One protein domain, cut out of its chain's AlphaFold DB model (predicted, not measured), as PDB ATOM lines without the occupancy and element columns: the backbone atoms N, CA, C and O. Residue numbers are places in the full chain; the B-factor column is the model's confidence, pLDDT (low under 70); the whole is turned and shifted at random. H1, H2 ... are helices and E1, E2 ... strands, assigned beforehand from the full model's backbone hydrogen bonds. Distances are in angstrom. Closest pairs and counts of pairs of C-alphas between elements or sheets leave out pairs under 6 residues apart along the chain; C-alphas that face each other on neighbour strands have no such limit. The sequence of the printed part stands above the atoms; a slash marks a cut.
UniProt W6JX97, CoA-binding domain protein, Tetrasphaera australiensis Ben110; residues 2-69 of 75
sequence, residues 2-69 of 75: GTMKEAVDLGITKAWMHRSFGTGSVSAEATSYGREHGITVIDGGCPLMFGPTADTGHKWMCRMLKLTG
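AT A GLANCE: This is residues 2 to 69 of the 75 residues of the protein "CoA-binding domain protein" of Tetrasphaera australiensis Ben110 (UniProt W6JX97). Two short parallel strands, E1 and E2, lie side by side in the middle, with helices H1 and H2 side by side toward one end and H3 by itself at the other. H2 packs on E2, and a long link leads from E2 to H3. The printed part has 68 residues, with three named helices and two named strands that follow one another along the chain as H1, E1, H2, E2, H3; helices hold 29 and strands 10 of the 39 residues in named elements, and the class is mixed, helices and strands. It is only just compact, close to loose, with a radius of gyration of the C-alphas of 12.7 A and spans of 36 by 27 by 16 A.

HOW THE PARTS SIT: E1, residues 14 to 18, and E2, residues 40 to 44, are parallel neighbours at 5 degrees; N 15 and O 40 are within hydrogen-bond range at 3.0 A, as are N 44 and O 17 at 2.8 A. With H2, residues 28 to 36, they form a strand-helix-strand unit, two parallel neighbour strands with a helix between them in the chain, and its crossover is right-handed. The closest C-alphas of H2 and E2 are those of Thr 31 and Val 41, 6.3 A apart. H1, residues 2 to 9, touches H2, the closest C-alphas being those of Met 4 and Ala 30 at 5.9 A. The two helices run the same way at a shallow tilt of 3 degrees. H1 and E1 are near each other, with 6 pairs of C-alphas within 10 A. H3, residues 56 to 67, is apart from H1, H2 and E1. In H1, H2 and H3 every O i to N i+4 pair is within hydrogen-bond range.

IN THESE COORDINATES: E1 is 13.2 A long from first to last C-alpha and E2 12.7 A. H1 measures 10.5 A from C-alpha 2 at (-59.910, 18.007, -29.964), H2 12.3 A, and H3 17.1 A, ending at C-alpha 67 at (-37.468, 19.164, -9.798).

THE WHOLE: The C-alphas of Asp 9 and Thr 56 are the two farthest apart, at 36.4 A. The printed part has no cut. The link from E2 to H3 is long, with 11 residues. The mean pLDDT of the printed part is 92.2, and residue 21 is under 70.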
ATOM      1  N   GLY A   2     -59.601  17.397 -28.652       93.38
ATOM      2  CA  GLY A   2     -59.910  18.007 -29.964       93.38
ATOM      3  C   GLY A   2     -58.897  19.038 -30.481       93.38
ATOM      4  O   GLY A   2     -58.368  18.861 -31.568       93.38
ATOM      5  N   THR A   3     -58.532  20.031 -29.664       96.19
ATOM      6  CA  THR A   3     -57.573  21.082 -30.054       96.19
ATOM      7  C   THR A   3     -56.173  20.558 -30.385       96.19
ATOM      8  O   THR A   3     -55.533  21.061 -31.299       96.19
ATOM      9  N   MET A   4     -55.667  19.553 -29.658       97.81
ATOM     10  CA  MET A   4     -54.342  18.991 -29.959       97.81
ATOM     11  C   MET A   4     -54.378  18.159 -31.241       97.81
ATOM     12  O   MET A   4     -53.425  18.184 -32.009       97.81
ATOM     13  N   LYS A   5     -55.482  17.447 -31.487       97.94
ATOM     14  CA  LYS A   5     -55.675  16.711 -32.736       97.94
ATOM     15  C   LYS A   5     -55.704  17.654 -33.935       97.94
ATOM     16  O   LYS A   5     -54.963  17.444 -34.880       97.94
ATOM     17  N   GLU A   6     -56.465  18.735 -33.837       98.25
ATOM     18  CA  GLU A   6     -56.487  19.779 -34.861       98.25
ATOM     19  C   GLU A   6     -55.096  20.393 -35.084       98.25
ATOM     20  O   GLU A   6     -54.679  20.574 -36.222       98.25
ATOM     21  N   ALA A   7     -54.333  20.649 -34.015       98.12
ATOM     22  CA  ALA A   7     -52.958  21.131 -34.139       98.12
ATOM     23  C   ALA A   7     -52.053  20.144 -34.903       98.12
ATOM     24  O   ALA A   7     -51.265  20.577 -35.743       98.12
ATOM     25  N   VAL A   8     -52.186  18.838 -34.644       98.06
ATOM     26  CA  VAL A   8     -51.483  17.785 -35.397       98.06
ATOM     27  C   VAL A   8     -51.915  17.784 -36.863       98.06
ATOM     28  O   VAL A   8     -51.056  17.817 -37.742       98.06
ATOM     29  N   ASP A   9     -53.221  17.811 -37.132       98.06
ATOM     30  CA  ASP A   9     -53.779  17.795 -38.489       98.06
ATOM     31  C   ASP A   9     -53.344  19.033 -39.303       98.06
ATOM     32  O   ASP A   9     -53.126  18.949 -40.511       98.06
ATOM     33  N   LEU A  10     -53.155  20.177 -38.636       98.31
ATOM     34  CA  LEU A  10     -52.645  21.423 -39.220       98.31
ATOM     35  C   LEU A  10     -51.108  21.480 -39.331       98.31
ATOM     36  O   LEU A  10     -50.571  22.469 -39.831       98.31
ATOM     37  N   GLY A  11     -50.383  20.462 -38.859       97.56
ATOM     38  CA  GLY A  11     -48.919  20.419 -38.906       97.56
ATOM     39  C   GLY A  11     -48.223  21.389 -37.941       97.56
ATOM     40  O   GLY A  11     -47.076  21.784 -38.169       97.56
ATOM     41  N   ILE A  12     -48.890  21.799 -36.860       98.25
ATOM     42  CA  ILE A  12     -48.295  22.639 -35.816       98.25
ATOM     43  C   ILE A  12     -47.242  21.834 -35.052       98.25
ATOM     44  O   ILE A  12     -47.519  20.761 -34.537       98.25
ATOM     45  N   THR A  13     -46.034  22.382 -34.912       96.81
ATOM     46  CA  THR A  13     -44.889  21.669 -34.310       96.81
ATOM     47  C   THR A  13     -44.619  22.025 -32.850       96.81
ATOM     48  O   THR A  13     -43.829  21.360 -32.180       96.81
ATOM     49  N   LYS A  14     -45.248  23.084 -32.328       96.31
ATOM     50  CA  LYS A  14     -45.047  23.563 -30.953       96.31
ATOM     51  C   LYS A  14     -46.377  23.938 -30.326       96.31
ATOM     52  O   LYS A  14     -47.119  24.734 -30.894       96.31
ATOM     53  N   ALA A  15     -46.636  23.423 -29.132       95.88
ATOM     54  CA  ALA A  15     -47.846  23.726 -28.382       95.88
ATOM     55  C   ALA A  15     -47.521  24.007 -26.916       95.88
ATOM     56  O   ALA A  15     -46.674  23.353 -26.303       95.88
ATOM     57  N   TRP A  16     -48.234  24.968 -26.336       95.12
ATOM     58  CA  TRP A  16     -48.168  25.272 -24.915       95.12
ATOM     59  C   TRP A  16     -49.558  25.183 -24.297       95.12
ATOM     60  O   TRP A  16     -50.512  25.768 -24.804       95.12
ATOM     61  N   MET A  17     -49.660  24.468 -23.178       94.00
ATOM     62  CA  MET A  17     -50.870  24.414 -22.365       94.00
ATOM     63  C   MET A  17     -50.624  25.163 -21.064       94.00
ATOM     64  O   MET A  17     -49.871  24.698 -20.210       94.00
ATOM     65  N   HIS A  18     -51.272  26.312 -20.911       90.69
ATOM     66  CA  HIS A  18     -51.103  27.160 -19.740       90.69
ATOM     67  C   HIS A  18     -51.591  26.471 -18.454       90.69
ATOM     68  O   HIS A  18     -52.716  25.971 -18.372       90.69
ATOM     69  N   ARG A  19     -50.749  26.504 -17.414       85.88
ATOM     70  CA  ARG A  19     -51.122  26.188 -16.030       85.88
ATOM     71  C   ARG A  19     -50.753  27.371 -15.136       85.88
ATOM     72  O   ARG A  19     -49.572  27.633 -14.932       85.88
ATOM     73  N   SER A  20     -51.772  28.060 -14.618       72.44
ATOM     74  CA  SER A  20     -51.641  29.031 -13.523       72.44
ATOM     75  C   SER A  20     -51.769  28.274 -12.191       72.44
ATOM     76  O   SER A  20     -50.993  27.352 -11.934       72.44
ATOM     77  N   PHE A  21     -52.776  28.567 -11.372       67.19
ATOM     78  CA  PHE A  21     -53.127  27.777 -10.193       67.19
ATOM     79  C   PHE A  21     -54.075  26.618 -10.550       67.19
ATOM     80  O   PHE A  21     -54.959  26.759 -11.394       67.19
ATOM     81  N   GLY A  22     -53.902  25.462  -9.904       74.12
ATOM     82  CA  GLY A  22     -54.728  24.273 -10.147       74.12
ATOM     83  C   GLY A  22     -54.317  23.467 -11.388       74.12
ATOM     84  O   GLY A  22     -53.133  23.341 -11.701       74.12
ATOM     85  N   THR A  23     -55.294  22.857 -12.063       79.25
ATOM     86  CA  THR A  23     -55.069  21.948 -13.204       79.25
ATOM     87  C   THR A  23     -54.713  22.690 -14.498       79.25
ATOM     88  O   THR A  23     -53.833  22.240 -15.238       79.25
ATOM     89  N   GLY A  24     -55.319  23.860 -14.731       86.38
ATOM     90  CA  GLY A  24     -55.118  24.670 -15.937       86.38
ATOM     91  C   GLY A  24     -55.679  24.012 -17.201       86.38
ATOM     92  O   GLY A  24     -56.564  23.164 -17.133       86.38
ATOM     93  N   SER A  25     -55.132  24.377 -18.361       89.31
ATOM     94  CA  SER A  25     -55.488  23.789 -19.664       89.31
ATOM     95  C   SER A  25     -54.762  22.468 -19.946       89.31
ATOM     96  O   SER A  25     -54.844  21.944 -21.055       89.31
ATOM     97  N   VAL A  26     -54.001  21.942 -18.980       91.94
ATOM     98  CA  VAL A  26     -53.164  20.760 -19.190       91.94
ATOM     99  C   VAL A  26     -54.009  19.494 -19.147       91.94
ATOM    100  O   VAL A  26     -54.648  19.189 -18.144       91.94
ATOM    101  N   SER A  27     -53.932  18.713 -20.219       93.50
ATOM    102  CA  SER A  27     -54.508  17.375 -20.315       93.50
ATOM    103  C   SER A  27     -53.381  16.378 -20.556       93.50
ATOM    104  O   SER A  27     -52.629  16.528 -21.515       93.50
ATOM    105  N   ALA A  28     -53.267  15.361 -19.696       93.06
ATOM    106  CA  ALA A  28     -52.249  14.318 -19.839       93.06
ATOM    107  C   ALA A  28     -52.370  13.606 -21.194       93.06
ATOM    108  O   ALA A  28     -51.376  13.418 -21.886       93.06
ATOM    109  N   GLU A  29     -53.604  13.312 -21.596       96.12
ATOM    110  CA  GLU A  29     -53.919  12.740 -22.900       96.12
ATOM    111  C   GLU A  29     -53.412  13.650 -24.033       96.12
ATOM    112  O   GLU A  29     -52.720  13.182 -24.933       96.12
ATOM    113  N   ALA A  30     -53.684  14.965 -23.977       95.94
ATOM    114  CA  ALA A  30     -53.253  15.915 -25.012       95.94
ATOM    115  C   ALA A  30     -51.735  16.044 -25.081       95.94
ATOM    116  O   ALA A  30     -51.171  16.125 -26.170       95.94
ATOM    117  N   THR A  31     -51.076  16.021 -23.927       95.19
ATOM    118  CA  THR A  31     -49.622  16.021 -23.852       95.19
ATOM    119  C   THR A  31     -49.027  14.787 -24.524       95.19
ATOM    120  O   THR A  31     -48.106  14.935 -25.327       95.19
ATOM    121  N   SER A  32     -49.539  13.590 -24.221       96.31
ATOM    122  CA  SER A  32     -49.047  12.341 -24.817       96.31
ATOM    123  C   SER A  32     -49.285  12.310 -26.322       96.31
ATOM    124  O   SER A  32     -48.333  12.136 -27.077       96.31
ATOM    125  N   TYR A  33     -50.513  12.602 -26.761       97.44
ATOM    126  CA  TYR A  33     -50.870  12.591 -28.178       97.44
ATOM    127  C   TYR A  33     -50.009  13.557 -29.001       97.44
ATOM    128  O   TYR A  33     -49.467  13.173 -30.034       97.44
ATOM    129  N   GLY A  34     -49.824  14.797 -28.529       96.94
ATOM    130  CA  GLY A  34     -48.975  15.770 -29.218       96.94
ATOM    131  C   GLY A  34     -47.525  15.291 -29.342       96.94
ATOM    132  O   GLY A  34     -46.950  15.362 -30.424       96.94
ATOM    133  N   ARG A  35     -46.948  14.741 -28.264       96.50
ATOM    134  CA  ARG A  35     -45.573  14.210 -28.269       96.50
ATOM    135  C   ARG A  35     -45.410  13.022 -29.217       96.50
ATOM    136  O   ARG A  35     -44.425  12.970 -29.945       96.50
ATOM    137  N   GLU A  36     -46.371  12.101 -29.235       97.44
ATOM    138  CA  GLU A  36     -46.393  10.953 -30.155       97.44
ATOM    139  C   GLU A  36     -46.432  11.383 -31.628       97.44
ATOM    140  O   GLU A  36     -45.872  10.699 -32.480       97.44
ATOM    141  N   HIS A  37     -47.026  12.544 -31.921       97.62
ATOM    142  CA  HIS A  37     -47.127  13.113 -33.268       97.62
ATOM    143  C   HIS A  37     -46.057  14.184 -33.559       97.62
ATOM    144  O   HIS A  37     -46.186  14.954 -34.507       97.62
ATOM    145  N   GLY A  38     -44.983  14.238 -32.763       96.50
ATOM    146  CA  GLY A  38     -43.819  15.091 -33.032       96.50
ATOM    147  C   GLY A  38     -43.961  16.557 -32.614       96.50
ATOM    148  O   GLY A  38     -43.115  17.375 -32.972       96.50
ATOM    149  N   ILE A  39     -44.989  16.907 -31.839       97.69
ATOM    150  CA  ILE A  39     -45.142  18.250 -31.276       97.69
ATOM    151  C   ILE A  39     -44.254  18.393 -30.038       97.69
ATOM    152  O   ILE A  39     -44.352  17.617 -29.082       97.69
ATOM    153  N   THR A  40     -43.452  19.458 -29.991       95.56
ATOM    154  CA  THR A  40     -42.843  19.919 -28.738       95.56
ATOM    155  C   THR A  40     -43.940  20.513 -27.860       95.56
ATOM    156  O   THR A  40     -44.434  21.620 -28.102       95.56
ATOM    157  N   VAL A  41     -44.336  19.759 -26.834       95.38
ATOM    158  CA  VAL A  41     -45.397  20.157 -25.905       95.38
ATOM    159  C   VAL A  41     -44.808  20.693 -24.605       95.38
ATOM    160  O   VAL A  41     -44.219  19.943 -23.818       95.38
ATOM    161  N   ILE A  42     -45.056  21.976 -24.345       94.12
ATOM    162  CA  ILE A  42     -44.848  22.597 -23.037       94.12
ATOM    163  C   ILE A  42     -46.149  22.443 -22.240       94.12
ATOM    164  O   ILE A  42     -47.106  23.195 -22.428       94.12
ATOM    165  N   ASP A  43     -46.211  21.457 -21.350       91.88
ATOM    166  CA  ASP A  43     -47.362  21.243 -20.480       91.88
ATOM    167  C   ASP A  43     -47.197  21.984 -19.144       91.88
ATOM    168  O   ASP A  43     -46.476  21.578 -18.233       91.88
ATOM    169  N   GLY A  44     -47.887  23.114 -19.019       88.62
ATOM    170  CA  GLY A  44     -47.984  23.888 -17.793       88.62
ATOM    171  C   GLY A  44     -47.229  25.209 -17.832       88.62
ATOM    172  O   GLY A  44     -47.762  26.214 -18.297       88.62
ATOM    173  N   GLY A  45     -46.035  25.239 -17.242       86.69
ATOM    174  CA  GLY A  45     -45.328  26.480 -16.909       86.69
ATOM    175  C   GLY A  45     -45.111  27.450 -18.078       86.69
ATOM    176  O   GLY A  45     -45.146  27.060 -19.239       86.69
ATOM    177  N   CYS A  46     -44.856  28.720 -17.747       89.50
ATOM    178  CA  CYS A  46     -44.532  29.796 -18.689       89.50
ATOM    179  C   CYS A  46     -43.490  29.377 -19.760       89.50
ATOM    180  O   CYS A  46     -42.398  28.935 -19.390       89.50
ATOM    181  N   PRO A  47     -43.750  29.581 -21.068       90.62
ATOM    182  CA  PRO A  47     -42.813  29.261 -22.149       90.62
ATOM    183  C   PRO A  47     -41.498  30.037 -22.056       90.62
ATOM    184  O   PRO A  47     -40.464  29.558 -22.516       90.62
ATOM    185  N   LEU A  48     -41.505  31.209 -21.410       91.81
ATOM    186  CA  LEU A  48     -40.302  32.017 -21.203       91.81
ATOM    187  C   LEU A  48     -39.254  31.310 -20.324       91.81
ATOM    188  O   LEU A  48     -38.111  31.732 -20.282       91.81
ATOM    189  N   MET A  49     -39.595  30.201 -19.666       91.12
ATOM    190  CA  MET A  49     -38.658  29.399 -18.871       91.12
ATOM    191  C   MET A  49     -37.638  28.589 -19.685       91.12
ATOM    192  O   MET A  49     -36.716  28.009 -19.116       91.12
ATOM    193  N   PHE A  50     -37.818  28.497 -20.997       86.94
ATOM    194  CA  PHE A  50     -37.299  27.392 -21.794       86.94
ATOM    195  C   PHE A  50     -36.360  27.813 -22.933       86.94
ATOM    196  O   PHE A  50     -35.668  26.972 -23.504       86.94
ATOM    197  N   GLY A  51     -36.314  29.109 -23.248       85.19
ATOM    198  CA  GLY A  51     -35.517  29.667 -24.338       85.19
ATOM    199  C   GLY A  51     -34.305  30.482 -23.874       85.19
ATOM    200  O   GLY A  51     -34.184  30.822 -22.694       85.19
ATOM    201  N   PRO A  52     -33.416  30.865 -24.807       87.94
ATOM    202  CA  PRO A  52     -32.266  31.723 -24.511       87.94
ATOM    203  C   PRO A  52     -32.671  33.112 -23.992       87.94
ATOM    204  O   PRO A  52     -31.897  33.745 -23.281       87.94
ATOM    205  N   THR A  53     -33.894  33.554 -24.300       90.81
ATOM    206  CA  THR A  53     -34.484  34.830 -23.870       90.81
ATOM    207  C   THR A  53     -34.983  34.833 -22.421       90.81
ATOM    208  O   THR A  53     -35.433  35.870 -21.945       90.81
ATOM    209  N   ALA A  54     -34.911  33.703 -21.711       92.75
ATOM    210  CA  ALA A  54     -35.309  33.613 -20.311       92.75
ATOM    211  C   ALA A  54     -34.441  34.520 -19.420       92.75
ATOM    212  O   ALA A  54     -33.209  34.389 -19.408       92.75
ATOM    213  N   ASP A  55     -35.067  35.377 -18.615       94.38
ATOM    214  CA  ASP A  55     -34.361  36.087 -17.549       94.38
ATOM    215  C   ASP A  55     -33.932  35.132 -16.418       94.38
ATOM    216  O   ASP A  55     -34.348  33.971 -16.331       94.38
ATOM    217  N   THR A  56     -33.062  35.625 -15.536       95.12
ATOM    218  CA  THR A  56     -32.512  34.850 -14.416       95.12
ATOM    219  C   THR A  56     -33.599  34.275 -13.506       95.12
ATOM    220  O   THR A  56     -33.454  33.144 -13.035       95.12
ATOM    221  N   GLY A  57     -34.694  35.010 -13.288       95.00
ATOM    222  CA  GLY A  57     -35.827  34.551 -12.488       95.00
ATOM    223  C   GLY A  57     -36.532  33.371 -13.148       95.00
ATOM    224  O   GLY A  57     -36.708  32.327 -12.517       95.00
ATOM    225  N   HIS A  58     -36.845  33.477 -14.441       94.69
ATOM    226  CA  HIS A  58     -37.444  32.380 -15.207       94.69
ATOM    227  C   HIS A  58     -36.538  31.145 -15.282       94.69
ATOM    228  O   HIS A  58     -37.032  30.023 -15.159       94.69
ATOM    229  N   LYS A  59     -35.215  31.309 -15.410       93.00
ATOM    230  CA  LYS A  59     -34.263  30.181 -15.392       93.00
ATOM    231  C   LYS A  59     -34.260  29.449 -14.046       93.00
ATOM    232  O   LYS A  59     -34.298  28.216 -14.014       93.00
ATOM    233  N   TRP A  60     -34.250  30.190 -12.939       94.56
ATOM    234  CA  TRP A  60     -34.326  29.615 -11.592       94.56
ATOM    235  C   TRP A  60     -35.653  28.904 -11.343       94.56
ATOM    236  O   TRP A  60     -35.664  27.756 -10.887       94.56
ATOM    237  N   MET A  61     -36.761  29.549 -11.711       91.50
ATOM    238  CA  MET A  61     -38.098  28.971 -11.629       91.50
ATOM    239  C   MET A  61     -38.185  27.675 -12.439       91.50
ATOM    240  O   MET A  61     -38.630  26.659 -11.910       91.50
ATOM    241  N   CYS A  62     -37.688  27.668 -13.680       91.19
ATOM    242  CA  CYS A  62     -37.641  26.477 -14.525       91.19
ATOM    243  C   CYS A  62     -36.931  25.320 -13.817       91.19
ATOM    244  O   CYS A  62     -37.454  24.207 -13.751       91.19
ATOM    245  N   ARG A  63     -35.753  25.584 -13.235       91.56
ATOM    246  CA  ARG A  63     -34.965  24.569 -12.531       91.56
ATOM    247  C   ARG A  63     -35.719  24.000 -11.328       91.56
ATOM    248  O   ARG A  63     -35.786  22.781 -11.192       91.56
ATOM    249  N   MET A  64     -36.324  24.850 -10.497       92.94
ATOM    250  CA  MET A  64     -37.133  24.403  -9.356       92.94
ATOM    251  C   MET A  64     -38.375  23.615  -9.785       92.94
ATOM    252  O   MET A  64     -38.665  22.563  -9.221       92.94
ATOM    253  N   LEU A  65     -39.110  24.093 -10.789       89.19
ATOM    254  CA  LEU A  65     -40.353  23.458 -11.223       89.19
ATOM    255  C   LEU A  65     -40.119  22.139 -11.972       89.19
ATOM    256  O   LEU A  65     -40.972  21.254 -11.926       89.19
ATOM    257  N   LYS A  66     -38.958  21.974 -12.621       88.81
ATOM    258  CA  LYS A  66     -38.527  20.683 -13.177       88.81
ATOM    259  C   LYS A  66     -38.292  19.647 -12.079       88.81
ATOM    260  O   LYS A  66     -38.668  18.493 -12.260       88.81
ATOM    261  N   LEU A  67     -37.705  20.052 -10.946       90.00
ATOM    262  CA  LEU A  67     -37.468  19.164  -9.798       90.00
ATOM    263  C   LEU A  67     -38.779  18.701  -9.152       90.00
ATOM    264  O   LEU A  67     -38.874  17.560  -8.714       90.00
ATOM    265  N   THR A  68     -39.801  19.560  -9.129       86.31
ATOM    266  CA  THR A  68     -41.119  19.237  -8.560       86.31
ATOM    267  C   THR A  68     -42.095  18.623  -9.571       86.31
ATOM    268  O   THR A  68     -43.250  18.372  -9.228       86.31
ATOM    269  N   GLY A  69     -41.668  18.394 -10.820       83.12
ATOM    270  CA  GLY A  69     -42.504  17.819 -11.883       83.12
ATOM    271  C   GLY A  69     -43.659  18.719 -12.340       83.12
ATOM    272  O   GLY A  69     -44.600  18.252 -12.977       83.12
TER     273      GLY A  69